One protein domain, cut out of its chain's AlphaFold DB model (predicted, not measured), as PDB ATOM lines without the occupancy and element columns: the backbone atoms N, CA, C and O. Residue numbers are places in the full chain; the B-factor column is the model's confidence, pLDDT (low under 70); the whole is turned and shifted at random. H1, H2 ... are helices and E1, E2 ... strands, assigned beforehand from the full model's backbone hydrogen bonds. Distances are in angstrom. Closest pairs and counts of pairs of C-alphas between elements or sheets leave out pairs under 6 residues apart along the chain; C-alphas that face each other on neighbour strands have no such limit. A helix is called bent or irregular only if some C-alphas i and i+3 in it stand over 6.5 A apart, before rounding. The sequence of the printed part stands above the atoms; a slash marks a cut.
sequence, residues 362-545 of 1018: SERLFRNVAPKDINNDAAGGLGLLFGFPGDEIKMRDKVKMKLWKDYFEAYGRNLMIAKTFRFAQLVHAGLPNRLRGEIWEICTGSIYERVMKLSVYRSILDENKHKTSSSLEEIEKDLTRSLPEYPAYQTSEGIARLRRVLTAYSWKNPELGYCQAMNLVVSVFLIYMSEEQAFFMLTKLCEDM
ATOM      1  N   SER A 362      32.699 144.534  55.509       89.50
ATOM      2  CA  SER A 362      33.322 145.717  56.109       89.50
ATOM      3  C   SER A 362      34.732 145.421  56.609       89.50
ATOM      4  O   SER A 362      35.637 146.213  56.372       89.50
ATOM      5  N   GLU A 363      34.955 144.253  57.214       87.62
ATOM      6  CA  GLU A 363      36.259 143.838  57.734       87.62
ATOM      7  C   GLU A 363      37.272 143.635  56.600       87.62
ATOM      8  O   GLU A 363      38.432 144.041  56.686       87.62
ATOM      9  N   ARG A 364      36.819 143.081  55.473       81.12
ATOM     10  CA  ARG A 364      37.656 142.869  54.284       81.12
ATOM     11  C   ARG A 364      38.131 144.173  53.642       81.12
ATOM     12  O   ARG A 364      39.187 144.162  53.017       81.12
ATOM     13  N   LEU A 365      37.423 145.295  53.819       84.06
ATOM     14  CA  LEU A 365      37.870 146.613  53.330       84.06
ATOM     15  C   LEU A 365      39.148 147.113  54.022       84.06
ATOM     16  O   LEU A 365      39.843 147.974  53.475       84.06
ATOM     17  N   PHE A 366      39.440 146.593  55.216       83.69
ATOM     18  CA  PHE A 366      40.589 146.973  56.040       83.69
ATOM     19  C   PHE A 366      41.705 145.926  56.045       83.69
ATOM     20  O   PHE A 366      42.811 146.216  56.496       83.69
ATOM     21  N   ARG A 367      41.453 144.725  55.513       76.12
ATOM     22  CA  ARG A 367      42.487 143.702  55.342       76.12
ATOM     23  C   ARG A 367      43.239 143.921  54.031       76.12
ATOM     24  O   ARG A 367      42.640 144.036  52.967       76.12
ATOM     25  N   ASN A 368      44.568 143.892  54.093       55.94
ATOM     26  CA  ASN A 368      45.434 143.892  52.912       55.94
ATOM     27  C   ASN A 368      45.414 142.506  52.235       55.94
ATOM     28  O   ASN A 368      46.386 141.761  52.329       55.94
ATOM     29  N   VAL A 369      44.302 142.123  51.597       56.38
ATOM     30  CA  VAL A 369      44.178 140.846  50.864       56.38
ATOM     31  C   VAL A 369      44.269 141.091  49.359       56.38
ATOM     32  O   VAL A 369      43.713 142.059  48.837       56.38
ATOM     33  N   ALA A 370      44.984 140.214  48.646       50.22
ATOM     34  CA  ALA A 370      45.126 140.294  47.199       50.22
ATOM     35  C   ALA A 370      43.761 140.108  46.491       50.22
ATOM     36  O   ALA A 370      42.993 139.225  46.870       50.22
ATOM     37  N   PRO A 371      43.452 140.861  45.413       48.25
ATOM     38  CA  PRO A 371      42.139 140.825  44.750       48.25
ATOM     39  C   PRO A 371      41.695 139.451  44.223       48.25
ATOM     40  O   PRO A 371      40.505 139.235  44.011       48.25
ATOM     41  N   LYS A 372      42.640 138.534  43.982       44.41
ATOM     42  CA  LYS A 372      42.380 137.208  43.399       44.41
ATOM     43  C   LYS A 372      41.759 136.216  44.389       44.41
ATOM     44  O   LYS A 372      41.033 135.335  43.947       44.41
ATOM     45  N   ASP A 373      41.958 136.410  45.692       51.16
ATOM     46  CA  ASP A 373      41.384 135.543  46.733       51.16
ATOM     47  C   ASP A 373      39.954 135.963  47.126       51.16
ATOM     48  O   ASP A 373      39.253 135.236  47.818       51.16
ATOM     49  N   ILE A 374      39.489 137.128  46.650       49.56
ATOM     50  CA  ILE A 374      38.181 137.713  46.993       49.56
ATOM     51  C   ILE A 374      37.029 137.066  46.198       49.56
ATOM     52  O   ILE A 374      35.896 137.039  46.673       49.56
ATOM     53  N   ASN A 375      37.303 136.546  44.996       43.56
ATOM     54  CA  ASN A 375      36.274 136.067  44.062       43.56
ATOM     55  C   ASN A 375      35.987 134.553  44.144       43.56
ATOM     56  O   ASN A 375      35.055 134.093  43.495       43.56
ATOM     57  N   ASN A 376      36.754 133.778  44.920       45.97
ATOM     58  CA  ASN A 376      36.613 132.314  45.003       45.97
ATOM     59  C   ASN A 376      35.745 131.825  46.182       45.97
ATOM     60  O   ASN A 376      35.684 130.625  46.451       45.97
ATOM     61  N   ASP A 377      35.058 132.724  46.887       52.50
ATOM     62  CA  ASP A 377      34.323 132.376  48.103       52.50
ATOM     63  C   ASP A 377      32.895 131.890  47.818       52.50
ATOM     64  O   ASP A 377      31.959 132.671  47.645       52.50
ATOM     65  N   ALA A 378      32.704 130.570  47.882       47.62
ATOM     66  CA  ALA A 378      31.396 129.914  47.783       47.62
ATOM     67  C   ALA A 378      30.384 130.342  48.877       47.62
ATOM     68  O   ALA A 378      29.189 130.080  48.733       47.62
ATOM     69  N   ALA A 379      30.845 131.000  49.950       62.50
ATOM     70  CA  ALA A 379      30.051 131.381  51.120       62.50
ATOM     71  C   ALA A 379      29.363 132.761  51.025       62.50
ATOM     72  O   ALA A 379      28.640 133.130  51.946       62.50
ATOM     73  N   GLY A 380      29.579 133.535  49.956       78.62
ATOM     74  CA  GLY A 380      28.935 134.841  49.763       78.62
ATOM     75  C   GLY A 380      27.610 134.783  48.988       78.62
ATOM     76  O   GLY A 380      27.157 133.712  48.574       78.62
ATOM     77  N   GLY A 381      26.983 135.947  48.784       90.06
ATOM     78  CA  GLY A 381      25.753 136.066  47.994       90.06
ATOM     79  C   GLY A 381      25.951 135.762  46.505       90.06
ATOM     80  O   GLY A 381      27.047 135.895  45.959       90.06
ATOM     81  N   LEU A 382      24.868 135.382  45.828       92.75
ATOM     82  CA  LEU A 382      24.811 135.059  44.401       92.75
ATOM     83  C   LEU A 382      25.292 136.214  43.515       92.75
ATOM     84  O   LEU A 382      25.785 135.955  42.424       92.75
ATOM     85  N   GLY A 383      25.205 137.470  43.959       91.69
ATOM     86  CA  GLY A 383      25.731 138.629  43.232       91.69
ATOM     87  C   GLY A 383      27.252 138.616  43.057       91.69
ATOM     88  O   GLY A 383      27.763 139.191  42.101       91.69
ATOM     89  N   LEU A 384      27.991 137.906  43.915       88.62
ATOM     90  CA  LEU A 384      29.433 137.704  43.731       88.62
ATOM     91  C   LEU A 384      29.744 136.687  42.625       88.62
ATOM     92  O   LEU A 384      30.783 136.794  41.982       88.62
ATOM     93  N   LEU A 385      28.846 135.721  42.404       89.19
ATOM     94  CA  LEU A 385      29.007 134.650  41.415       89.19
ATOM     95  C   LEU A 385      28.423 135.030  40.045       89.19
ATOM     96  O   LEU A 385      29.005 134.707  39.015       89.19
ATOM     97  N   PHE A 386      27.285 135.724  40.039       90.25
ATOM     98  CA  PHE A 386      26.492 136.037  38.843       90.25
ATOM     99  C   PHE A 386      26.466 137.536  38.496       90.25
ATOM    100  O   PHE A 386      25.874 137.917  37.490       90.25
ATOM    101  N   GLY A 387      27.133 138.375  39.293       89.94
ATOM    102  CA  GLY A 387      27.117 139.831  39.158       89.94
ATOM    103  C   GLY A 387      25.939 140.476  39.887       89.94
ATOM    104  O   GLY A 387      24.843 139.924  39.963       89.94
ATOM    105  N   PHE A 388      26.156 141.668  40.440       90.50
ATOM    106  CA  PHE A 388      25.082 142.429  41.076       90.50
ATOM    107  C   PHE A 388      24.181 143.097  40.024       90.50
ATOM    108  O   PHE A 388      24.685 143.529  38.985       90.50
ATOM    109  N   PRO A 389      22.865 143.232  40.276       88.25
ATOM    110  CA  PRO A 389      21.975 143.904  39.337       88.25
ATOM    111  C   PRO A 389      22.335 145.383  39.110       88.25
ATOM    112  O   PRO A 389      22.501 146.157  40.054       88.25
ATOM    113  N   GLY A 390      22.366 145.773  37.832       81.19
ATOM    114  CA  GLY A 390      22.610 147.133  37.347       81.19
ATOM    115  C   GLY A 390      24.090 147.544  37.237       81.19
ATOM    116  O   GLY A 390      25.001 146.795  37.565       81.19
ATOM    117  N   ASP A 391      24.335 148.744  36.700       76.38
ATOM    118  CA  ASP A 391      25.676 149.243  36.356       76.38
ATOM    119  C   ASP A 391      26.358 149.976  37.532       76.38
ATOM    120  O   ASP A 391      25.955 151.080  37.915       76.38
ATOM    121  N   GLU A 392      27.430 149.385  38.074       74.25
ATOM    122  CA  GLU A 392      28.212 149.918  39.205       74.25
ATOM    123  C   GLU A 392      28.749 151.341  38.969       74.25
ATOM    124  O   GLU A 392      28.864 152.138  39.911       74.25
ATOM    125  N   ILE A 393      29.084 151.686  37.719       67.12
ATOM    126  CA  ILE A 393      29.631 153.003  37.365       67.12
ATOM    127  C   ILE A 393      28.523 154.047  37.456       67.12
ATOM    128  O   ILE A 393      28.699 155.082  38.106       67.12
ATOM    129  N   LYS A 394      27.358 153.756  36.869       72.38
ATOM    130  CA  LYS A 394      26.189 154.645  36.940       72.38
ATOM    131  C   LYS A 394      25.702 154.822  38.376       72.38
ATOM    132  O   LYS A 394      25.297 155.920  38.753       72.38
ATOM    133  N   MET A 395      25.812 153.782  39.200       75.25
ATOM    134  CA  MET A 395      25.424 153.819  40.615       75.25
ATOM    135  C   MET A 395      26.441 154.485  41.542       75.25
ATOM    136  O   MET A 395      26.133 154.700  42.721       75.25
ATOM    137  N   ARG A 396      27.620 154.851  41.022       83.31
ATOM    138  CA  ARG A 396      28.719 155.478  41.772       83.31
ATOM    139  C   ARG A 396      29.174 154.638  42.972       83.31
ATOM    140  O   ARG A 396      29.569 155.188  44.002       83.31
ATOM    141  N   ASP A 397      29.167 153.313  42.833       85.56
ATOM    142  CA  ASP A 397      29.428 152.380  43.940       85.56
ATOM    143  C   ASP A 397      30.802 152.590  44.586       85.56
ATOM    144  O   ASP A 397      30.925 152.555  45.808       85.56
ATOM    145  N   LYS A 398      31.830 152.925  43.796       87.06
ATOM    146  CA  LYS A 398      33.176 153.242  44.313       87.06
ATOM    147  C   LYS A 398      33.192 154.457  45.246       87.06
ATOM    148  O   LYS A 398      33.907 154.450  46.245       87.06
ATOM    149  N   VAL A 399      32.415 155.496  44.928       91.06
ATOM    150  CA  VAL A 399      32.328 156.716  45.750       91.06
ATOM    151  C   VAL A 399      31.615 156.402  47.058       91.06
ATOM    152  O   VAL A 399      32.119 156.740  48.127       91.06
ATOM    153  N   LYS A 400      30.486 155.692  46.982       92.94
ATOM    154  CA  LYS A 400      29.741 155.242  48.163       92.94
ATOM    155  C   LYS A 400      30.603 154.348  49.055       92.94
ATOM    156  O   LYS A 400      30.636 154.556  50.261       92.94
ATOM    157  N   MET A 401      31.355 153.413  48.473       92.38
ATOM    158  CA  MET A 401      32.260 152.527  49.211       92.38
ATOM    159  C   MET A 401      33.310 153.310  50.007       92.38
ATOM    160  O   MET A 401      33.583 152.971  51.154       92.38
ATOM    161  N   LYS A 402      33.867 154.381  49.426       92.81
ATOM    162  CA  LYS A 402      34.808 155.260  50.131       92.81
ATOM    163  C   LYS A 402      34.147 155.955  51.325       92.81
ATOM    164  O   LYS A 402      34.693 155.906  52.416       92.81
ATOM    165  N   LEU A 403      32.956 156.527  51.138       95.44
ATOM    166  CA  LEU A 403      32.221 157.195  52.220       95.44
ATOM    167  C   LEU A 403      31.892 156.244  53.382       95.44
ATOM    168  O   LEU A 403      31.988 156.640  54.540       95.44
ATOM    169  N   TRP A 404      31.526 154.996  53.072       96.00
ATOM    170  CA  TRP A 404      31.297 153.955  54.075       96.00
ATOM    171  C   TRP A 404      32.585 153.536  54.784       96.00
ATOM    172  O   TRP A 404      32.572 153.357  55.997       96.00
ATOM    173  N   LYS A 405      33.709 153.435  54.065       94.31
ATOM    174  CA  LYS A 405      35.014 153.173  54.684       94.31
ATOM    175  C   LYS A 405      35.391 154.271  55.685       94.31
ATOM    176  O   LYS A 405      35.733 153.945  56.816       94.31
ATOM    177  N   ASP A 406      35.257 155.537  55.294       93.62
ATOM    178  CA  ASP A 406      35.530 156.682  56.173       93.62
ATOM    179  C   ASP A 406      34.613 156.657  57.415       93.62
ATOM    180  O   ASP A 406      35.035 156.975  58.525       93.62
ATOM    181  N   TYR A 407      33.353 156.234  57.248       93.75
ATOM    182  CA  TYR A 407      32.418 156.052  58.360       93.75
ATOM    183  C   TYR A 407      32.869 154.943  59.321       93.75
ATOM    184  O   TYR A 407      32.879 155.147  60.533       93.75
ATOM    185  N   PHE A 408      33.273 153.789  58.784       93.25
ATOM    186  CA  PHE A 408      33.741 152.643  59.565       93.25
ATOM    187  C   PHE A 408      35.010 152.933  60.374       93.25
ATOM    188  O   PHE A 408      35.183 152.377  61.457       93.25
ATOM    189  N   GLU A 409      35.895 153.795  59.868       89.38
ATOM    190  CA  GLU A 409      37.076 154.259  60.607       89.38
ATOM    191  C   GLU A 409      36.696 155.153  61.795       89.38
ATOM    192  O   GLU A 409      37.310 155.057  62.853       89.38
ATOM    193  N   ALA A 410      35.675 156.001  61.639       87.81
ATOM    194  CA  ALA A 410      35.286 156.980  62.652       87.81
ATOM    195  C   ALA A 410      34.346 156.423  63.738       87.81
ATOM    196  O   ALA A 410      34.455 156.816  64.899       87.81
ATOM    197  N   TYR A 411      33.418 155.535  63.372       88.75
ATOM    198  CA  TYR A 411      32.306 155.107  64.235       88.75
ATOM    199  C   TYR A 411      32.261 153.593  64.482       88.75
ATOM    200  O   TYR A 411      31.252 153.071  64.954       88.75
ATOM    201  N   GLY A 412      33.345 152.884  64.170       89.19
ATOM    202  CA  GLY A 412      33.400 151.429  64.262       89.19
ATOM    203  C   GLY A 412      32.708 150.735  63.087       89.19
ATOM    204  O   GLY A 412      32.099 151.352  62.213       89.19
ATOM    205  N   ARG A 413      32.824 149.409  63.050       90.44
ATOM    206  CA  ARG A 413      32.318 148.559  61.963       90.44
ATOM    207  C   ARG A 413      31.702 147.278  62.510       90.44
ATOM    208  O   ARG A 413      31.846 146.991  63.696       90.44
ATOM    209  N   ASN A 414      31.035 146.523  61.634       89.19
ATOM    210  CA  ASN A 414      30.424 145.225  61.923       89.19
ATOM    211  C   ASN A 414      29.579 145.197  63.212       89.19
ATOM    212  O   ASN A 414      28.569 145.889  63.286       89.19
ATOM    213  N   LEU A 415      29.965 144.399  64.213       88.25
ATOM    214  CA  LEU A 415      29.211 144.221  65.459       88.25
ATOM    215  C   LEU A 415      29.312 145.421  66.404       88.25
ATOM    216  O   LEU A 415      28.515 145.513  67.328       88.25
ATOM    217  N   MET A 416      30.286 146.309  66.181       86.19
ATOM    218  CA  MET A 416      30.633 147.423  67.073       86.19
ATOM    219  C   MET A 416      30.372 148.788  66.435       86.19
ATOM    220  O   MET A 416      30.927 149.799  66.862       86.19
ATOM    221  N   ILE A 417      29.573 148.825  65.371       91.31
ATOM    222  CA  ILE A 417      29.228 150.068  64.693       91.31
ATOM    223  C   ILE A 417      28.301 150.919  65.564       91.31
ATOM    224  O   ILE A 417      27.298 150.439  66.095       91.31
ATOM    225  N   ALA A 418      28.616 152.205  65.686       89.94
ATOM    226  CA  ALA A 418      27.690 153.195  66.208       89.94
ATOM    227  C   ALA A 418      26.845 153.759  65.060       89.94
ATOM    228  O   ALA A 418      27.376 154.171  64.022       89.94
ATOM    229  N   LYS A 419      25.527 153.791  65.238       91.00
ATOM    230  CA  LYS A 419      24.582 154.415  64.310       91.00
ATOM    231  C   LYS A 419      24.456 155.885  64.681       91.00
ATOM    232  O   LYS A 419      24.091 156.224  65.804       91.00
ATOM    233  N   THR A 420      24.787 156.751  63.730       90.31
ATOM    234  CA  THR A 420      24.668 158.204  63.880       90.31
ATOM    235  C   THR A 420      23.719 158.785  62.841       90.31
ATOM    236  O   THR A 420      23.377 158.111  61.871       90.31
ATOM    237  N   PHE A 421      23.366 160.064  62.943       88.00
ATOM    238  CA  PHE A 421      22.633 160.742  61.865       88.00
ATOM    239  C   PHE A 421      23.304 160.578  60.481       88.00
ATOM    240  O   PHE A 421      22.641 160.338  59.469       88.00
ATOM    241  N   ARG A 422      24.646 160.601  60.426       90.75
ATOM    242  CA  ARG A 422      25.403 160.370  59.185       90.75
ATOM    243  C   ARG A 422      25.236 158.944  58.646       90.75
ATOM    244  O   ARG A 422      25.259 158.766  57.430       90.75
ATOM    245  N   PHE A 423      25.042 157.944  59.509       93.81
ATOM    246  CA  PHE A 423      24.704 156.583  59.078       93.81
ATOM    247  C   PHE A 423      23.418 156.593  58.248       93.81
ATOM    248  O   PHE A 423      23.408 156.091  57.124       93.81
ATOM    249  N   ALA A 424      22.370 157.249  58.758       92.00
ATOM    250  CA  ALA A 424      21.093 157.351  58.061       92.00
ATOM    251  C   ALA A 424      21.231 158.065  56.711       92.00
ATOM    252  O   ALA A 424      20.736 157.577  55.696       92.00
ATOM    253  N   GLN A 425      21.995 159.161  56.652       92.44
ATOM    254  CA  GLN A 425      22.278 159.855  55.390       92.44
ATOM    255  C   GLN A 425      22.957 158.950  54.349       92.44
ATOM    256  O   GLN A 425      22.618 159.008  53.165       92.44
ATOM    257  N   LEU A 426      23.901 158.099  54.765       95.19
ATOM    258  CA  LEU A 426      24.581 157.167  53.860       95.19
ATOM    259  C   LEU A 426      23.637 156.076  53.336       95.19
ATOM    260  O   LEU A 426      23.706 155.732  52.154       95.19
ATOM    261  N   VAL A 427      22.730 155.567  54.175       95.31
ATOM    262  CA  VAL A 427      21.684 154.614  53.760       95.31
ATOM    263  C   VAL A 427      20.706 155.275  52.776       95.31
ATOM    264  O   VAL A 427      20.432 154.719  51.706       95.31
ATOM    265  N   HIS A 428      20.258 156.503  53.064       91.25
ATOM    266  CA  HIS A 428      19.370 157.269  52.182       91.25
ATOM    267  C   HIS A 428      20.023 157.641  50.846       91.25
ATOM    268  O   HIS A 428      19.341 157.624  49.825       91.25
ATOM    269  N   ALA A 429      21.332 157.906  50.797       91.06
ATOM    270  CA  ALA A 429      22.073 158.108  49.541       91.06
ATOM    271  C   ALA A 429      22.280 156.796  48.756       91.06
ATOM    272  O   ALA A 429      22.329 156.771  47.521       91.06
ATOM    273  N   GLY A 430      22.368 155.694  49.493       92.25
ATOM    274  CA  GLY A 430      22.271 154.334  49.006       92.25
ATOM    275  C   GLY A 430      23.496 153.485  49.176       92.25
ATOM    276  O   GLY A 430      24.630 153.938  49.021       92.25
ATOM    277  N   LEU A 431      23.232 152.214  49.465       94.75
ATOM    278  CA  LEU A 431      24.261 151.266  49.833       94.75
ATOM    279  C   LEU A 431      25.035 150.781  48.602       94.75
ATOM    280  O   LEU A 431      24.416 150.509  47.566       94.75
ATOM    281  N   PRO A 432      26.370 150.640  48.701       93.56
ATOM    282  CA  PRO A 432      27.144 149.857  47.747       93.56
ATOM    283  C   PRO A 432      26.660 148.408  47.722       93.56
ATOM    284  O   PRO A 432      26.388 147.831  48.780       93.56
ATOM    285  N   ASN A 433      26.651 147.784  46.544       91.06
ATOM    286  CA  ASN A 433      26.149 146.418  46.357       91.06
ATOM    287  C   ASN A 433      26.785 145.417  47.340       91.06
ATOM    288  O   ASN A 433      26.087 144.628  47.971       91.06
ATOM    289  N   ARG A 434      28.106 145.505  47.545       90.31
ATOM    290  CA  ARG A 434      28.864 144.593  48.424       90.31
ATOM    291  C   ARG A 434      28.595 144.764  49.922       90.31
ATOM    292  O   ARG A 434      28.954 143.875  50.684       90.31
ATOM    293  N   LEU A 435      28.026 145.894  50.349       93.31
ATOM    294  CA  LEU A 435      27.757 146.171  51.765       93.31
ATOM    295  C   LEU A 435      26.297 145.924  52.157       93.31
ATOM    296  O   LEU A 435      26.019 145.864  53.352       93.31
ATOM    297  N   ARG A 436      25.374 145.754  51.197       95.31
ATOM    298  CA  ARG A 436      23.939 145.599  51.494       95.31
ATOM    299  C   ARG A 436      23.656 144.496  52.499       95.31
ATOM    300  O   ARG A 436      23.010 144.774  53.496       95.31
ATOM    301  N   GLY A 437      24.188 143.293  52.279       94.75
ATOM    302  CA  GLY A 437      23.938 142.158  53.169       94.75
ATOM    303  C   GLY A 437      24.294 142.457  54.628       94.75
ATOM    304  O   GLY A 437      23.468 142.273  55.512       94.75
ATOM    305  N   GLU A 438      25.491 142.993  54.877       94.69
ATOM    306  CA  GLU A 438      25.944 143.320  56.233       94.69
ATOM    307  C   GLU A 438      25.175 144.494  56.849       94.69
ATOM    308  O   GLU A 438      24.751 144.413  58.000       94.69
ATOM    309  N   ILE A 439      24.969 145.581  56.100       96.88
ATOM    310  CA  ILE A 439      24.267 146.759  56.620       96.88
ATOM    311  C   ILE A 439      22.794 146.445  56.893       96.88
ATOM    312  O   ILE A 439      22.263 146.899  57.904       96.88
ATOM    313  N   TRP A 440      22.140 145.639  56.052       97.44
ATOM    314  CA  TRP A 440      20.779 145.170  56.313       97.44
ATOM    315  C   TRP A 440      20.719 144.345  57.605       97.44
ATOM    316  O   TRP A 440      19.850 144.613  58.430       97.44
ATOM    317  N   GLU A 441      21.667 143.429  57.848       95.81
ATOM    318  CA  GLU A 441      21.710 142.672  59.109       95.81
ATOM    319  C   GLU A 441      21.965 143.552  60.346       95.81
ATOM    320  O   GLU A 441      21.426 143.269  61.417       95.81
ATOM    321  N   ILE A 442      22.776 144.606  60.219       94.94
ATOM    322  CA  ILE A 442      23.025 145.590  61.290       94.94
ATOM    323  C   ILE A 442      21.763 146.411  61.583       94.94
ATOM    324  O   ILE A 442      21.461 146.721  62.739       94.94
ATOM    325  N   CYS A 443      21.031 146.802  60.540       95.31
ATOM    326  CA  CYS A 443      19.824 147.608  60.690       95.31
ATOM    327  C   CYS A 443      18.688 146.809  61.341       95.31
ATOM    328  O   CYS A 443      18.024 147.331  62.233       95.31
ATOM    329  N   THR A 444      18.521 145.537  60.965       95.69
ATOM    330  CA  THR A 444      17.478 144.650  61.514       95.69
ATOM    331  C   THR A 444      17.867 143.950  62.813       95.69
ATOM    332  O   THR A 444      17.015 143.336  63.449       95.69
ATOM    333  N   GLY A 445      19.149 143.972  63.186       94.62
ATOM    334  CA  GLY A 445      19.677 143.195  64.307       94.62
ATOM    335  C   GLY A 445      19.826 141.693  64.024       94.62
ATOM    336  O   GLY A 445      20.202 140.935  64.916       94.62
ATOM    337  N   SER A 446      19.594 141.238  62.784       95.25
ATOM    338  CA  SER A 446      19.810 139.841  62.356       95.25
ATOM    339  C   SER A 446      21.234 139.356  62.650       95.25
ATOM    340  O   SER A 446      21.442 138.198  63.018       95.25
ATOM    341  N   ILE A 447      22.221 140.255  62.554       92.62
ATOM    342  CA  ILE A 447      23.626 139.922  62.826       92.62
ATOM    343  C   ILE A 447      23.825 139.413  64.263       92.62
ATOM    344  O   ILE A 447      24.643 138.522  64.497       92.62
ATOM    345  N   TYR A 448      23.051 139.936  65.218       91.81
ATOM    346  CA  TYR A 448      23.145 139.590  66.633       91.81
ATOM    347  C   TYR A 448      22.624 138.179  66.906       91.81
ATOM    348  O   TYR A 448      23.278 137.401  67.600       91.81
ATOM    349  N   GLU A 449      21.492 137.810  66.305       90.50
ATOM    350  CA  GLU A 449      20.965 136.447  66.412       90.50
ATOM    351  C   GLU A 449      21.890 135.430  65.761       90.50
ATOM    352  O   GLU A 449      22.144 134.374  66.343       90.50
ATOM    353  N   ARG A 450      22.436 135.765  64.588       90.00
ATOM    354  CA  ARG A 450      23.352 134.882  63.871       90.00
ATOM    355  C   ARG A 450      24.603 134.585  64.692       90.00
ATOM    356  O   ARG A 450      24.950 133.419  64.827       90.00
ATOM    357  N   VAL A 451      25.223 135.591  65.320       86.56
ATOM    358  CA  VAL A 451      26.385 135.396  66.218       86.56
ATOM    359  C   VAL A 451      26.074 134.418  67.355       86.56
ATOM    360  O   VAL A 451      26.913 133.587  67.699       86.56
ATOM    361  N   MET A 452      24.868 134.474  67.915       85.25
ATOM    362  CA  MET A 452      24.457 133.607  69.027       85.25
ATOM    363  C   MET A 452      24.025 132.206  68.592       85.25
ATOM    364  O   MET A 452      23.967 131.296  69.419       85.25
ATOM    365  N   LYS A 453      23.691 132.023  67.307       85.19
ATOM    366  CA  LYS A 453      23.017 130.830  66.769       85.19
ATOM    367  C   LYS A 453      23.663 130.289  65.480       85.19
ATOM    368  O   LYS A 453      22.973 129.693  64.659       85.19
ATOM    369  N   LEU A 454      24.983 130.431  65.320       77.25
ATOM    370  CA  LEU A 454      25.753 130.085  64.103       77.25
ATOM    371  C   LEU A 454      25.486 128.688  63.497       77.25
ATOM    372  O   LEU A 454      25.603 128.499  62.292       77.25
ATOM    373  N   SER A 455      25.151 127.671  64.296       82.56
ATOM    374  CA  SER A 455      24.915 126.311  63.781       82.56
ATOM    375  C   SER A 455      23.448 125.990  63.489       82.56
ATOM    376  O   SER A 455      23.169 124.945  62.900       82.56
ATOM    377  N   VAL A 456      22.507 126.862  63.865       90.50
ATOM    378  CA  VAL A 456      21.070 126.543  63.860       90.50
ATOM    379  C   VAL A 456      20.550 126.279  62.449       90.50
ATOM    380  O   VAL A 456      19.873 125.279  62.238       90.50
ATOM    381  N   TYR A 457      20.921 127.106  61.467       93.75
ATOM    382  CA  TYR A 457      20.497 126.920  60.073       93.75
ATOM    383  C   TYR A 457      20.884 125.536  59.525       93.75
ATOM    384  O   TYR A 457      20.056 124.834  58.946       93.75
ATOM    385  N   ARG A 458      22.135 125.112  59.756       92.06
ATOM    386  CA  ARG A 458      22.626 123.803  59.299       92.06
ATOM    387  C   ARG A 458      21.968 122.653  60.059       92.06
ATOM    388  O   ARG A 458      21.527 121.706  59.421       92.06
ATOM    389  N   SER A 459      21.830 122.779  61.383       94.38
ATOM    390  CA  SER A 459      21.167 121.773  62.229       94.38
ATOM    391  C   SER A 459      19.744 121.493  61.752       94.38
ATOM    392  O   SER A 459      19.376 120.340  61.560       94.38
ATOM    393  N   ILE A 460      18.965 122.544  61.464       95.19
ATOM    394  CA  ILE A 460      17.582 122.406  60.990       95.19
ATOM    395  C   ILE A 460      17.526 121.647  59.660       95.19
ATOM    396  O   ILE A 460      16.672 120.778  59.485       95.19
ATOM    397  N   LEU A 461      18.419 121.954  58.717       94.38
ATOM    398  CA  LEU A 461      18.458 121.255  57.433       94.38
ATOM    399  C   LEU A 461      18.845 119.783  57.587       94.38
ATOM    400  O   LEU A 461      18.218 118.923  56.967       94.38
ATOM    401  N   ASP A 462      19.845 119.489  58.417       94.38
ATOM    402  CA  ASP A 462      20.325 118.124  58.639       94.38
ATOM    403  C   ASP A 462      19.274 117.264  59.363       94.38
ATOM    404  O   ASP A 462      18.994 116.141  58.938       94.38
ATOM    405  N   GLU A 463      18.620 117.804  60.396       95.00
ATOM    406  CA  GLU A 463      17.578 117.121  61.179       95.00
ATOM    407  C   GLU A 463      16.297 116.829  60.379       95.00
ATOM    408  O   GLU A 463      15.548 115.904  60.714       95.00
ATOM    409  N   ASN A 464      16.025 117.606  59.325       93.06
ATOM    410  CA  ASN A 464      14.776 117.529  58.558       93.06
ATOM    411  C   ASN A 464      14.965 117.089  57.097       93.06
ATOM    412  O   ASN A 464      14.004 117.069  56.334       93.06
ATOM    413  N   LYS A 465      16.169 116.652  56.709       87.88
ATOM    414  CA  LYS A 465      16.530 116.269  55.330       87.88
ATOM    415  C   LYS A 465      15.619 115.217  54.679       87.88
ATOM    416  O   LYS A 465      15.504 115.179  53.458       87.88
ATOM    417  N   HIS A 466      15.011 114.347  55.482       88.69
ATOM    418  CA  HIS A 466      14.163 113.241  55.020       88.69
ATOM    419  C   HIS A 466      12.680 113.412  55.370       88.69
ATOM    420  O   HIS A 466      11.898 112.489  55.156       88.69
ATOM    421  N   LYS A 467      12.291 114.562  55.930       90.88
ATOM    422  CA  LYS A 467      10.903 114.845  56.301       90.88
ATOM    423  C   LYS A 467      10.220 115.653  55.205       90.88
ATOM    424  O   LYS A 467      10.854 116.484  54.559       90.88
ATOM    425  N   THR A 468       8.923 115.434  55.031       87.31
ATOM    426  CA  THR A 468       8.075 116.208  54.119       87.31
ATOM    427  C   THR A 468       7.056 117.030  54.901       87.31
ATOM    428  O   THR A 468       6.672 116.672  56.013       87.31
ATOM    429  N   SER A 469       6.642 118.161  54.334       89.00
ATOM    430  CA  SER A 469       5.552 118.990  54.853       89.00
ATOM    431  C   SER A 469       4.831 119.675  53.694       89.00
ATOM    432  O   SER A 469       5.407 119.815  52.612       89.00
ATOM    433  N   SER A 470       3.596 120.129  53.921       85.88
ATOM    434  CA  SER A 470       2.820 120.882  52.923       85.88
ATOM    435  C   SER A 470       3.578 122.111  52.414       85.88
ATOM    436  O   SER A 470       3.618 122.370  51.215       85.88
ATOM    437  N   SER A 471       4.287 122.808  53.308       88.75
ATOM    438  CA  SER A 471       5.130 123.948  52.948       88.75
ATOM    439  C   SER A 471       6.232 123.589  51.948       88.75
ATOM    440  O   SER A 471       6.574 124.423  51.118       88.75
ATOM    441  N   LEU A 472       6.798 122.375  51.983       91.00
ATOM    442  CA  LEU A 472       7.810 121.980  50.994       91.00
ATOM    443  C   LEU A 472       7.216 121.838  49.594       91.00
ATOM    444  O   LEU A 472       7.849 122.248  48.625       91.00
ATOM    445  N   GLU A 473       6.005 121.295  49.479       90.25
ATOM    446  CA  GLU A 473       5.321 121.161  48.190       90.25
ATOM    447  C   GLU A 473       4.998 122.530  47.578       90.25
ATOM    448  O   GLU A 473       5.148 122.722  46.371       90.25
ATOM    449  N   GLU A 474       4.587 123.493  48.405       90.31
ATOM    450  CA  GLU A 474       4.363 124.879  47.983       90.31
ATOM    451  C   GLU A 474       5.662 125.575  47.571       90.31
ATOM    452  O   GLU A 474       5.700 126.225  46.526       90.31
ATOM    453  N   ILE A 475       6.745 125.381  48.334       94.69
ATOM    454  CA  ILE A 475       8.067 125.910  47.984       94.69
ATOM    455  C   ILE A 475       8.477 125.407  46.598       94.69
ATOM    456  O   ILE A 475       8.806 126.227  45.744       94.69
ATOM    457  N   GLU A 476       8.421 124.097  46.329       94.19
ATOM    458  CA  GLU A 476       8.845 123.537  45.033       94.19
ATOM    459  C   GLU A 476       8.088 124.135  43.838       94.19
ATOM    460  O   GLU A 476       8.696 124.372  42.791       94.19
ATOM    461  N   LYS A 477       6.790 124.432  43.993       92.25
ATOM    462  CA  LYS A 477       5.975 125.090  42.954       92.25
ATOM    463  C   LYS A 477       6.459 126.513  42.647       92.25
ATOM    464  O   LYS A 477       6.318 126.978  41.516       92.25
ATOM    465  N   ASP A 478       7.051 127.192  43.627       92.75
ATOM    466  CA  ASP A 478       7.436 128.601  43.540       92.75
ATOM    467  C   ASP A 478       8.880 128.841  43.111       92.75
ATOM    468  O   ASP A 478       9.194 129.903  42.561       92.75
ATOM    469  N   LEU A 479       9.769 127.869  43.317       92.69
ATOM    470  CA  LEU A 479      11.202 128.043  43.075       92.69
ATOM    471  C   LEU A 479      11.518 128.506  41.648       92.69
ATOM    472  O   LEU A 479      12.258 129.470  41.470       92.69
ATOM    473  N   THR A 480      10.939 127.870  40.627       85.62
ATOM    474  CA  THR A 480      11.271 128.142  39.213       85.62
ATOM    475  C   THR A 480      10.689 129.454  38.684       85.62
ATOM    476  O   THR A 480      11.192 129.993  37.701       85.62
ATOM    477  N   ARG A 481       9.661 129.995  39.347       88.12
ATOM    478  CA  ARG A 481       9.048 131.292  39.017       88.12
ATOM    479  C   ARG A 481       9.616 132.466  39.829       88.12
ATOM    480  O   ARG A 481       9.150 133.592  39.675       88.12
ATOM    481  N   SER A 482      10.615 132.229  40.681       89.19
ATOM    482  CA  SER A 482      11.205 133.242  41.566       89.19
ATOM    483  C   SER A 482      12.271 134.077  40.850       89.19
ATOM    484  O   SER A 482      13.336 133.561  40.529       89.19
ATOM    485  N   LEU A 483      11.995 135.368  40.608       87.56
ATOM    486  CA  LEU A 483      12.891 136.312  39.910       87.56
ATOM    487  C   LEU A 483      13.550 135.721  38.641       87.56
ATOM    488  O   LEU A 483      14.782 135.686  38.545       87.56
ATOM    489  N   PRO A 484      12.759 135.284  37.642       85.12
ATOM    490  CA  PRO A 484      13.282 134.558  36.482       85.12
ATOM    491  C   PRO A 484      14.282 135.378  35.653       85.12
ATOM    492  O   PRO A 484      15.139 134.808  34.983       85.12
ATOM    493  N   GLU A 485      14.209 136.707  35.720       85.81
ATOM    494  CA  GLU A 485      15.108 137.618  35.007       85.81
ATOM    495  C   GLU A 485      16.550 137.605  35.545       85.81
ATOM    496  O   GLU A 485      17.474 138.001  34.833       85.81
ATOM    497  N   TYR A 486      16.777 137.156  36.788       91.69
ATOM    498  CA  TYR A 486      18.116 137.127  37.377       91.69
ATOM    499  C   TYR A 486      18.841 135.803  37.056       91.69
ATOM    500  O   TYR A 486      18.326 134.733  37.394       91.69
ATOM    501  N   PRO A 487      20.063 135.830  36.476       92.31
ATOM    502  CA  PRO A 487      20.720 134.634  35.937       92.31
ATOM    503  C   PRO A 487      20.881 133.462  36.911       92.31
ATOM    504  O   PRO A 487      20.827 132.307  36.493       92.31
ATOM    505  N   ALA A 488      21.059 133.729  38.209       91.94
ATOM    506  CA  ALA A 488      21.276 132.668  39.188       91.94
ATOM    507  C   ALA A 488      20.077 131.710  39.311       91.94
ATOM    508  O   ALA A 488      20.282 130.514  39.521       91.94
ATOM    509  N   TYR A 489      18.843 132.194  39.134       93.75
ATOM    510  CA  TYR A 489      17.627 131.374  39.248       93.75
ATOM    511  C   TYR A 489      17.328 130.538  38.004       93.75
ATOM    512  O   TYR A 489      16.424 129.711  38.018       93.75
ATOM    513  N   GLN A 490      18.156 130.668  36.968       92.62
ATOM    514  CA  GLN A 490      18.192 129.745  35.833       92.62
ATOM    515  C   GLN A 490      19.187 128.592  36.054       92.62
ATOM    516  O   GLN A 490      19.376 127.748  35.180       92.62
ATOM    517  N   THR A 491      19.843 128.539  37.221       92.75
ATOM    518  CA  THR A 491      20.820 127.501  37.576       92.75
ATOM    519  C   THR A 491      20.329 126.625  38.724       92.75
ATOM    520  O   THR A 491      19.605 127.078  39.614       92.75
ATOM    521  N   SER A 492      20.780 125.369  38.746       92.38
ATOM    522  CA  SER A 492      20.477 124.438  39.837       92.38
ATOM    523  C   SER A 492      20.993 124.934  41.187       92.38
ATOM    524  O   SER A 492      20.324 124.732  42.195       92.38
ATOM    525  N   GLU A 493      22.142 125.616  41.210       90.75
ATOM    526  CA  GLU A 493      22.727 126.153  42.438       90.75
ATOM    527  C   GLU A 493      21.858 127.264  43.036       90.75
ATOM    528  O   GLU A 493      21.478 127.162  44.199       90.75
ATOM    529  N   GLY A 494      21.476 128.284  42.257       92.69
ATOM    530  CA  GLY A 494      20.637 129.381  42.760       92.69
ATOM    531  C   GLY A 494      19.286 128.894  43.293       92.69
ATOM    532  O   GLY A 494      18.877 129.273  44.393       92.69
ATOM    533  N   ILE A 495      18.645 127.974  42.566       95.81
ATOM    534  CA  ILE A 495      17.397 127.325  42.988       95.81
ATOM    535  C   ILE A 495      17.603 126.470  44.247       95.81
ATOM    536  O   ILE A 495      16.766 126.482  45.149       95.81
ATOM    537  N   ALA A 496      18.721 125.749  44.355       95.25
ATOM    538  CA  ALA A 496      19.034 124.958  45.542       95.25
ATOM    539  C   ALA A 496      19.278 125.829  46.782       95.25
ATOM    540  O   ALA A 496      18.832 125.445  47.865       95.25
ATOM    541  N   ARG A 497      19.917 126.999  46.637       95.56
ATOM    542  CA  ARG A 497      20.084 127.954  47.745       95.56
ATOM    543  C   ARG A 497      18.746 128.480  48.245       95.56
ATOM    544  O   ARG A 497      18.486 128.457  49.446       95.56
ATOM    545  N   LEU A 498      17.880 128.898  47.319       97.12
ATOM    546  CA  LEU A 498      16.537 129.386  47.637       97.12
ATOM    547  C   LEU A 498      15.709 128.320  48.360       97.12
ATOM    548  O   LEU A 498      15.133 128.602  49.410       97.12
ATOM    549  N   ARG A 499      15.734 127.080  47.851       97.00
ATOM    550  CA  ARG A 499      15.088 125.922  48.482       97.00
ATOM    551  C   ARG A 499      15.547 125.744  49.923       97.00
ATOM    552  O   ARG A 499      14.714 125.728  50.817       97.00
ATOM    553  N   ARG A 500      16.859 125.646  50.163       97.00
ATOM    554  CA  ARG A 500      17.399 125.403  51.509       97.00
ATOM    555  C   ARG A 500      16.987 126.485  52.509       97.00
ATOM    556  O   ARG A 500      16.575 126.142  53.611       97.00
ATOM    557  N   VAL A 501      17.036 127.765  52.132       97.62
ATOM    558  CA  VAL A 501      16.654 128.860  53.042       97.62
ATOM    559  C   VAL A 501      15.168 128.809  53.398       97.62
ATOM    560  O   VAL A 501      14.828 128.850  54.580       97.62
ATOM    561  N   LEU A 502      14.287 128.670  52.401       97.31
ATOM    562  CA  LEU A 502      12.838 128.590  52.626       97.31
ATOM    563  C   LEU A 502      12.453 127.335  53.421       97.31
ATOM    564  O   LEU A 502      11.662 127.419  54.357       97.31
ATOM    565  N   THR A 503      13.060 126.189  53.100       96.31
ATOM    566  CA  THR A 503      12.883 124.933  53.840       96.31
ATOM    567  C   THR A 503      13.332 125.069  55.290       96.31
ATOM    568  O   THR A 503      12.619 124.650  56.195       96.31
ATOM    569  N   ALA A 504      14.501 125.657  55.550       96.81
ATOM    570  CA  ALA A 504      14.966 125.839  56.920       96.81
ATOM    571  C   ALA A 504      14.016 126.740  57.722       96.81
ATOM    572  O   ALA A 504      13.759 126.471  58.894       96.81
ATOM    573  N   TYR A 505      13.474 127.792  57.103       96.00
ATOM    574  CA  TYR A 505      12.535 128.684  57.779       96.00
ATOM    575  C   TYR A 505      11.191 128.012  58.083       96.00
ATOM    576  O   TYR A 505      10.717 128.114  59.216       96.00
ATOM    577  N   SER A 506      10.626 127.256  57.137       94.44
ATOM    578  CA  SER A 506       9.360 126.545  57.367       94.44
ATOM    579  C   SER A 506       9.466 125.498  58.481       94.44
ATOM    580  O   SER A 506       8.501 125.275  59.205       94.44
ATOM    581  N   TRP A 507      10.648 124.902  58.683       94.69
ATOM    582  CA  TRP A 507      10.913 124.022  59.827       94.69
ATOM    583  C   TRP A 507      11.226 124.770  61.125       94.69
ATOM    584  O   TRP A 507      10.904 124.261  62.199       94.69
ATOM    585  N   LYS A 508      11.833 125.964  61.061       93.06
ATOM    586  CA  LYS A 508      12.044 126.821  62.243       93.06
ATOM    587  C   LYS A 508      10.712 127.235  62.861       93.06
ATOM    588  O   LYS A 508      10.589 127.239  64.082       93.06
ATOM    589  N   ASN A 509       9.747 127.608  62.025       89.44
ATOM    590  CA  ASN A 509       8.426 128.041  62.458       89.44
ATOM    591  C   ASN A 509       7.335 127.291  61.672       89.44
ATOM    592  O   ASN A 509       6.805 127.840  60.707       89.44
ATOM    593  N   PRO A 510       6.983 126.050  62.072       85.19
ATOM    594  CA  PRO A 510       5.974 125.244  61.374       85.19
ATOM    595  C   PRO A 510       4.560 125.830  61.425       85.19
ATOM    596  O   PRO A 510       3.737 125.520  60.567       85.19
ATOM    597  N   GLU A 511       4.269 126.664  62.432       77.81
ATOM    598  CA  GLU A 511       2.969 127.330  62.568       77.81
ATOM    599  C   GLU A 511       2.758 128.343  61.440       77.81
ATOM    600  O   GLU A 511       1.695 128.371  60.818       77.81
ATOM    601  N   LEU A 512       3.796 129.130  61.143       84.38
ATOM    602  CA  LEU A 512       3.805 130.060  60.020       84.38
ATOM    603  C   LEU A 512       4.019 129.311  58.692       84.38
ATOM    604  O   LEU A 512       3.269 129.516  57.740       84.38
ATOM    605  N   GLY A 513       4.990 128.399  58.652       88.25
ATOM    606  CA  GLY A 513       5.317 127.575  57.493       88.25
ATOM    607  C   GLY A 513       5.944 128.381  56.355       88.25
ATOM    608  O   GLY A 513       6.909 129.120  56.550       88.25
ATOM    609  N   TYR A 514       5.414 128.195  55.147       91.31
ATOM    610  CA  TYR A 514       5.777 128.953  53.953       91.31
ATOM    611  C   TYR A 514       4.570 129.756  53.476       91.31
ATOM    612  O   TYR A 514       3.443 129.276  53.517       91.31
ATOM    613  N   CYS A 515       4.823 130.976  53.012       89.06
ATOM    614  CA  CYS A 515       3.812 131.826  52.411       89.06
ATOM    615  C   CYS A 515       4.315 132.334  51.064       89.06
ATOM    616  O   CYS A 515       5.465 132.775  50.933       89.06
ATOM    617  N   GLN A 516       3.437 132.299  50.065       85.12
ATOM    618  CA  GLN A 516       3.716 132.880  48.761       85.12
ATOM    619  C   GLN A 516       4.101 134.361  48.928       85.12
ATOM    620  O   GLN A 516       3.487 135.069  49.717       85.12
ATOM    621  N   ALA A 517       5.107 134.813  48.168       89.56
ATOM    622  CA  ALA A 517       5.844 136.086  48.282       89.56
ATOM    623  C   ALA A 517       7.167 135.996  49.057       89.56
ATOM    624  O   ALA A 517       8.100 136.730  48.714       89.56
ATOM    625  N   MET A 518       7.320 135.066  50.013       94.25
ATOM    626  CA  MET A 518       8.610 134.865  50.693       94.25
ATOM    627  C   MET A 518       9.727 134.535  49.701       94.25
ATOM    628  O   MET A 518      10.835 135.060  49.804       94.25
ATOM    629  N   ASN A 519       9.434 133.687  48.714       95.06
ATOM    630  CA  ASN A 519      10.374 133.284  47.675       95.06
ATOM    631  C   ASN A 519      10.990 134.475  46.931       95.06
ATOM    632  O   ASN A 519      12.187 134.459  46.652       95.06
ATOM    633  N   LEU A 520      10.213 135.525  46.653       94.62
ATOM    634  CA  LEU A 520      10.708 136.720  45.967       94.62
ATOM    635  C   LEU A 520      11.662 137.521  46.856       94.62
ATOM    636  O   LEU A 520      12.745 137.898  46.409       94.62
ATOM    637  N   VAL A 521      11.304 137.731  48.124       95.62
ATOM    638  CA  VAL A 521      12.138 138.501  49.059       95.62
ATOM    639  C   VAL A 521      13.429 137.750  49.398       95.62
ATOM    640  O   VAL A 521      14.516 138.326  49.350       95.62
ATOM    641  N   VAL A 522      13.350 136.438  49.640       97.44
ATOM    642  CA  VAL A 522      14.531 135.591  49.888       97.44
ATOM    643  C   VAL A 522      15.422 135.505  48.657       97.44
ATOM    644  O   VAL A 522      16.648 135.475  48.787       97.44
ATOM    645  N   SER A 523      14.836 135.529  47.460       96.19
ATOM    646  CA  SER A 523      15.626 135.605  46.236       96.19
ATOM    647  C   SER A 523      16.472 136.882  46.202       96.19
ATOM    648  O   SER A 523      17.668 136.838  45.926       96.19
ATOM    649  N   VAL A 524      15.907 138.026  46.598       95.81
ATOM    650  CA  VAL A 524      16.684 139.268  46.738       95.81
ATOM    651  C   VAL A 524      17.768 139.151  47.808       95.81
ATOM    652  O   VAL A 524      18.895 139.593  47.579       95.81
ATOM    653  N   PHE A 525      17.473 138.540  48.958       97.31
ATOM    654  CA  PHE A 525      18.477 138.338  50.008       97.31
ATOM    655  C   PHE A 525      19.678 137.572  49.476       97.31
ATOM    656  O   PHE A 525      20.805 138.059  49.562       97.31
ATOM    657  N   LEU A 526      19.433 136.439  48.825       96.75
ATOM    658  CA  LEU A 526      20.482 135.581  48.291       96.75
ATOM    659  C   LEU A 526      21.353 136.260  47.231       96.75
ATOM    660  O   LEU A 526      22.462 135.787  47.010       96.75
ATOM    661  N   ILE A 527      20.935 137.369  46.610       95.31
ATOM    662  CA  ILE A 527      21.818 138.183  45.757       95.31
ATOM    663  C   ILE A 527      22.931 138.839  46.589       95.31
ATOM    664  O   ILE A 527      24.091 138.837  46.175       95.31
ATOM    665  N   TYR A 528      22.605 139.382  47.762       94.75
ATOM    666  CA  TYR A 528      23.499 140.249  48.539       94.75
ATOM    667  C   TYR A 528      24.132 139.590  49.765       94.75
ATOM    668  O   TYR A 528      25.070 140.154  50.329       94.75
ATOM    669  N   MET A 529      23.645 138.425  50.188       93.38
ATOM    670  CA  MET A 529      24.093 137.766  51.414       93.38
ATOM    671  C   MET A 529      24.133 136.238  51.274       93.38
ATOM    672  O   MET A 529      23.573 135.673  50.333       93.38
ATOM    673  N   SER A 530      24.830 135.570  52.193       92.88
ATOM    674  CA  SER A 530      24.900 134.104  52.249       92.88
ATOM    675  C   SER A 530      23.551 133.472  52.619       92.88
ATOM    676  O   SER A 530      22.645 134.155  53.089       92.88
ATOM    677  N   GLU A 531      23.411 132.151  52.459       94.69
ATOM    678  CA  GLU A 531      22.184 131.441  52.864       94.69
ATOM    679  C   GLU A 531      21.853 131.621  54.344       94.69
ATOM    680  O   GLU A 531      20.705 131.852  54.706       94.69
ATOM    681  N   GLU A 532      22.873 131.540  55.195       92.75
ATOM    682  CA  GLU A 532      22.699 131.673  56.634       92.75
ATOM    683  C   GLU A 532      22.272 133.100  57.000       92.75
ATOM    684  O   GLU A 532      21.339 133.279  57.776       92.75
ATOM    685  N   GLN A 533      22.882 134.119  56.381       94.38
ATOM    686  CA  GLN A 533      22.439 135.509  56.538       94.38
ATOM    687  C   GLN A 533      20.989 135.683  56.068       94.38
ATOM    688  O   GLN A 533      20.186 136.282  56.776       94.38
ATOM    689  N   ALA A 534      20.630 135.115  54.910       97.31
ATOM    690  CA  ALA A 534      19.281 135.200  54.354       97.31
ATOM    691  C   ALA A 534      18.236 134.526  55.255       97.31
ATOM    692  O   ALA A 534      17.135 135.048  55.401       97.31
ATOM    693  N   PHE A 535      18.586 133.411  55.898       97.19
ATOM    694  CA  PHE A 535      17.730 132.717  56.860       97.19
ATOM    695  C   PHE A 535      17.426 133.566  58.106       97.19
ATOM    696  O   PHE A 535      16.262 133.687  58.503       97.19
ATOM    697  N   PHE A 536      18.441 134.191  58.712       95.94
ATOM    698  CA  PHE A 536      18.227 135.075  59.866       95.94
ATOM    699  C   PHE A 536      17.536 136.387  59.463       95.94
ATOM    700  O   PHE A 536      16.652 136.859  60.177       95.94
ATOM    701  N   MET A 537      17.829 136.923  58.277       97.25
ATOM    702  CA  MET A 537      17.116 138.084  57.738       97.25
ATOM    703  C   MET A 537      15.640 137.786  57.469       97.25
ATOM    704  O   MET A 537      14.794 138.616  57.791       97.25
ATOM    705  N   LEU A 538      15.308 136.608  56.930       97.19
ATOM    706  CA  LEU A 538      13.920 136.172  56.752       97.19
ATOM    707  C   LEU A 538      13.207 136.014  58.097       97.19
ATOM    708  O   LEU A 538      12.061 136.432  58.229       97.19
ATOM    709  N   THR A 539      13.905 135.476  59.101       95.12
ATOM    710  CA  THR A 539      13.412 135.423  60.481       95.12
ATOM    711  C   THR A 539      13.047 136.815  60.989       95.12
ATOM    712  O   THR A 539      11.898 137.030  61.365       95.12
ATOM    713  N   LYS A 540      13.977 137.774  60.924       95.31
ATOM    714  CA  LYS A 540      13.729 139.160  61.348       95.31
ATOM    715  C   LYS A 540      12.613 139.829  60.554       95.31
ATOM    716  O   LYS A 540      11.819 140.577  61.118       95.31
ATOM    717  N   LEU A 541      12.523 139.552  59.255       95.94
ATOM    718  CA  LEU A 541      11.461 140.091  58.416       95.94
ATOM    719  C   LEU A 541      10.080 139.606  58.875       95.94
ATOM    720  O   LEU A 541       9.186 140.429  59.039       95.94
ATOM    721  N   CYS A 542       9.912 138.300  59.081       93.88
ATOM    722  CA  CYS A 542       8.609 137.700  59.376       93.88
ATOM    723  C   CYS A 542       8.177 137.861  60.839       93.88
ATOM    724  O   CYS A 542       6.983 137.973  61.101       93.88
ATOM    725  N   GLU A 543       9.120 137.828  61.782       90.25
ATOM    726  CA  GLU A 543       8.817 137.798  63.221       90.25
ATOM    727  C   GLU A 543       8.839 139.195  63.855       90.25
ATOM    728  O   GLU A 543       8.009 139.465  64.717       90.25
ATOM    729  N   ASP A 544       9.706 140.100  63.380       90.56
ATOM    730  CA  ASP A 544       9.897 141.412  64.016       90.56
ATOM    731  C   ASP A 544       9.418 142.582  63.144       90.56
ATOM    732  O   ASP A 544       8.753 143.499  63.625       90.56
ATOM    733  N   MET A 545       9.770 142.594  61.854       92.44
ATOM    734  CA  MET A 545       9.496 143.746  60.984       92.44
ATOM    735  C   MET A 545       8.060 143.731  60.455       92.44
ATOM    736  O   MET A 545       7.388 144.758  60.487       92.44
TER     737      MET A 545
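What this domain is: This is residues 362 to 545 of the 1018 residues of an uncharacterized protein of Lichtheimia ramosa (UniProt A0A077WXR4). Three crossed helices, H9, H10 and H11, make the core of a larger helical body, with H6 and H7 packed on H9, and H4 and H5 on H11. At the other end of the long axis H2 and H3 lie side by side as a small two-helix lobe with the short strand E1, while residues 367 to 373 of the opening stretch stick out. The printed part has 184 residues, with eleven named helices and one named strand in the order H1, H2, E1, H3, then H4 to H11; the class is mostly helix. It is compact, with a radius of gyration of the C-alphas of 17.1 A, yet elongated, spanning 49 by 32 by 29 A.

Where its parts are: Start at C-alpha 362, at (33.322, 145.717, 56.109); residues 362 to 381 hold no named element. Then come H1, residues 382 to 386, and H2, residues 397 to 411, 20.7 A long from C-alpha (29.428, 152.380, 43.940). Next find E1 at 418 to 420, H3 at 421 to 429, H4 at 433 to 444, 17.6 A long, H5 at 446 to 452, H6 at 456 to 464, H7 at 470 to 479 and H8 at 487 to 490. H9, residues 492 to 508, is the longest helix at 24.1 A; H10, 518 to 528, measures 16.0 A, and H11, 531 to 545, measures 19.5 A and ends at (9.496, 143.746, 60.984).

How they stand to each other: Look first at the hubs H9 and H10, which touch at Leu 498 and Ser 523, C-alphas 6.4 A apart, at a steep tilt of 59 degrees; H9 does so with residues 497 to 502 alone. H11 touches H9 at Val 501 and Phe 535, 5.5 A between C-alphas, at a steep 44 degrees. H7 touches H9 at a shallow tilt of 27 degrees, opposite ways, with C-alphas 479 and 495 closest at 6.2 A. H6 touches H9 about perpendicular, at 90 degrees, with C-alphas 461 and 504 at 5.8 A. H5 touches H11 at C-alphas 446 and 536, 5.6 A. H4, irregular with C-alphas 434 and 437 7.3 A apart, touches H11 at C-alphas 441 and 537, 6.6 A. H1 touches H10 at C-alphas 382 and 527, 4.5 A, and only just touches H8, with 3 pairs of C-alphas within 8 A, the closest 386 and 488 at 6.2 A. H2 and H3 touch at a shallow 12 degrees, opposite ways, C-alphas 404 and 426 closest at 7.4 A; both are apart from H9, H10 and H11. E1 pairs with no named strand. Every O i to N i+4 pair is within hydrogen-bond range in H1, H2, H3, H5, H6, H7 and H9, against 6 of 8 in H4, 6 of 7 in H10 and 10 of 11 in H11; H8 is too short for such a pair.

The domain as a whole: The two C-alphas farthest apart, Ala 410 and Thr 468, are 49.8 A apart. The printed part has no cut, and no link between named elements is long. Mean pLDDT of the printed part is 88.4; look for values under 70 at residues 368 to 379 and 393.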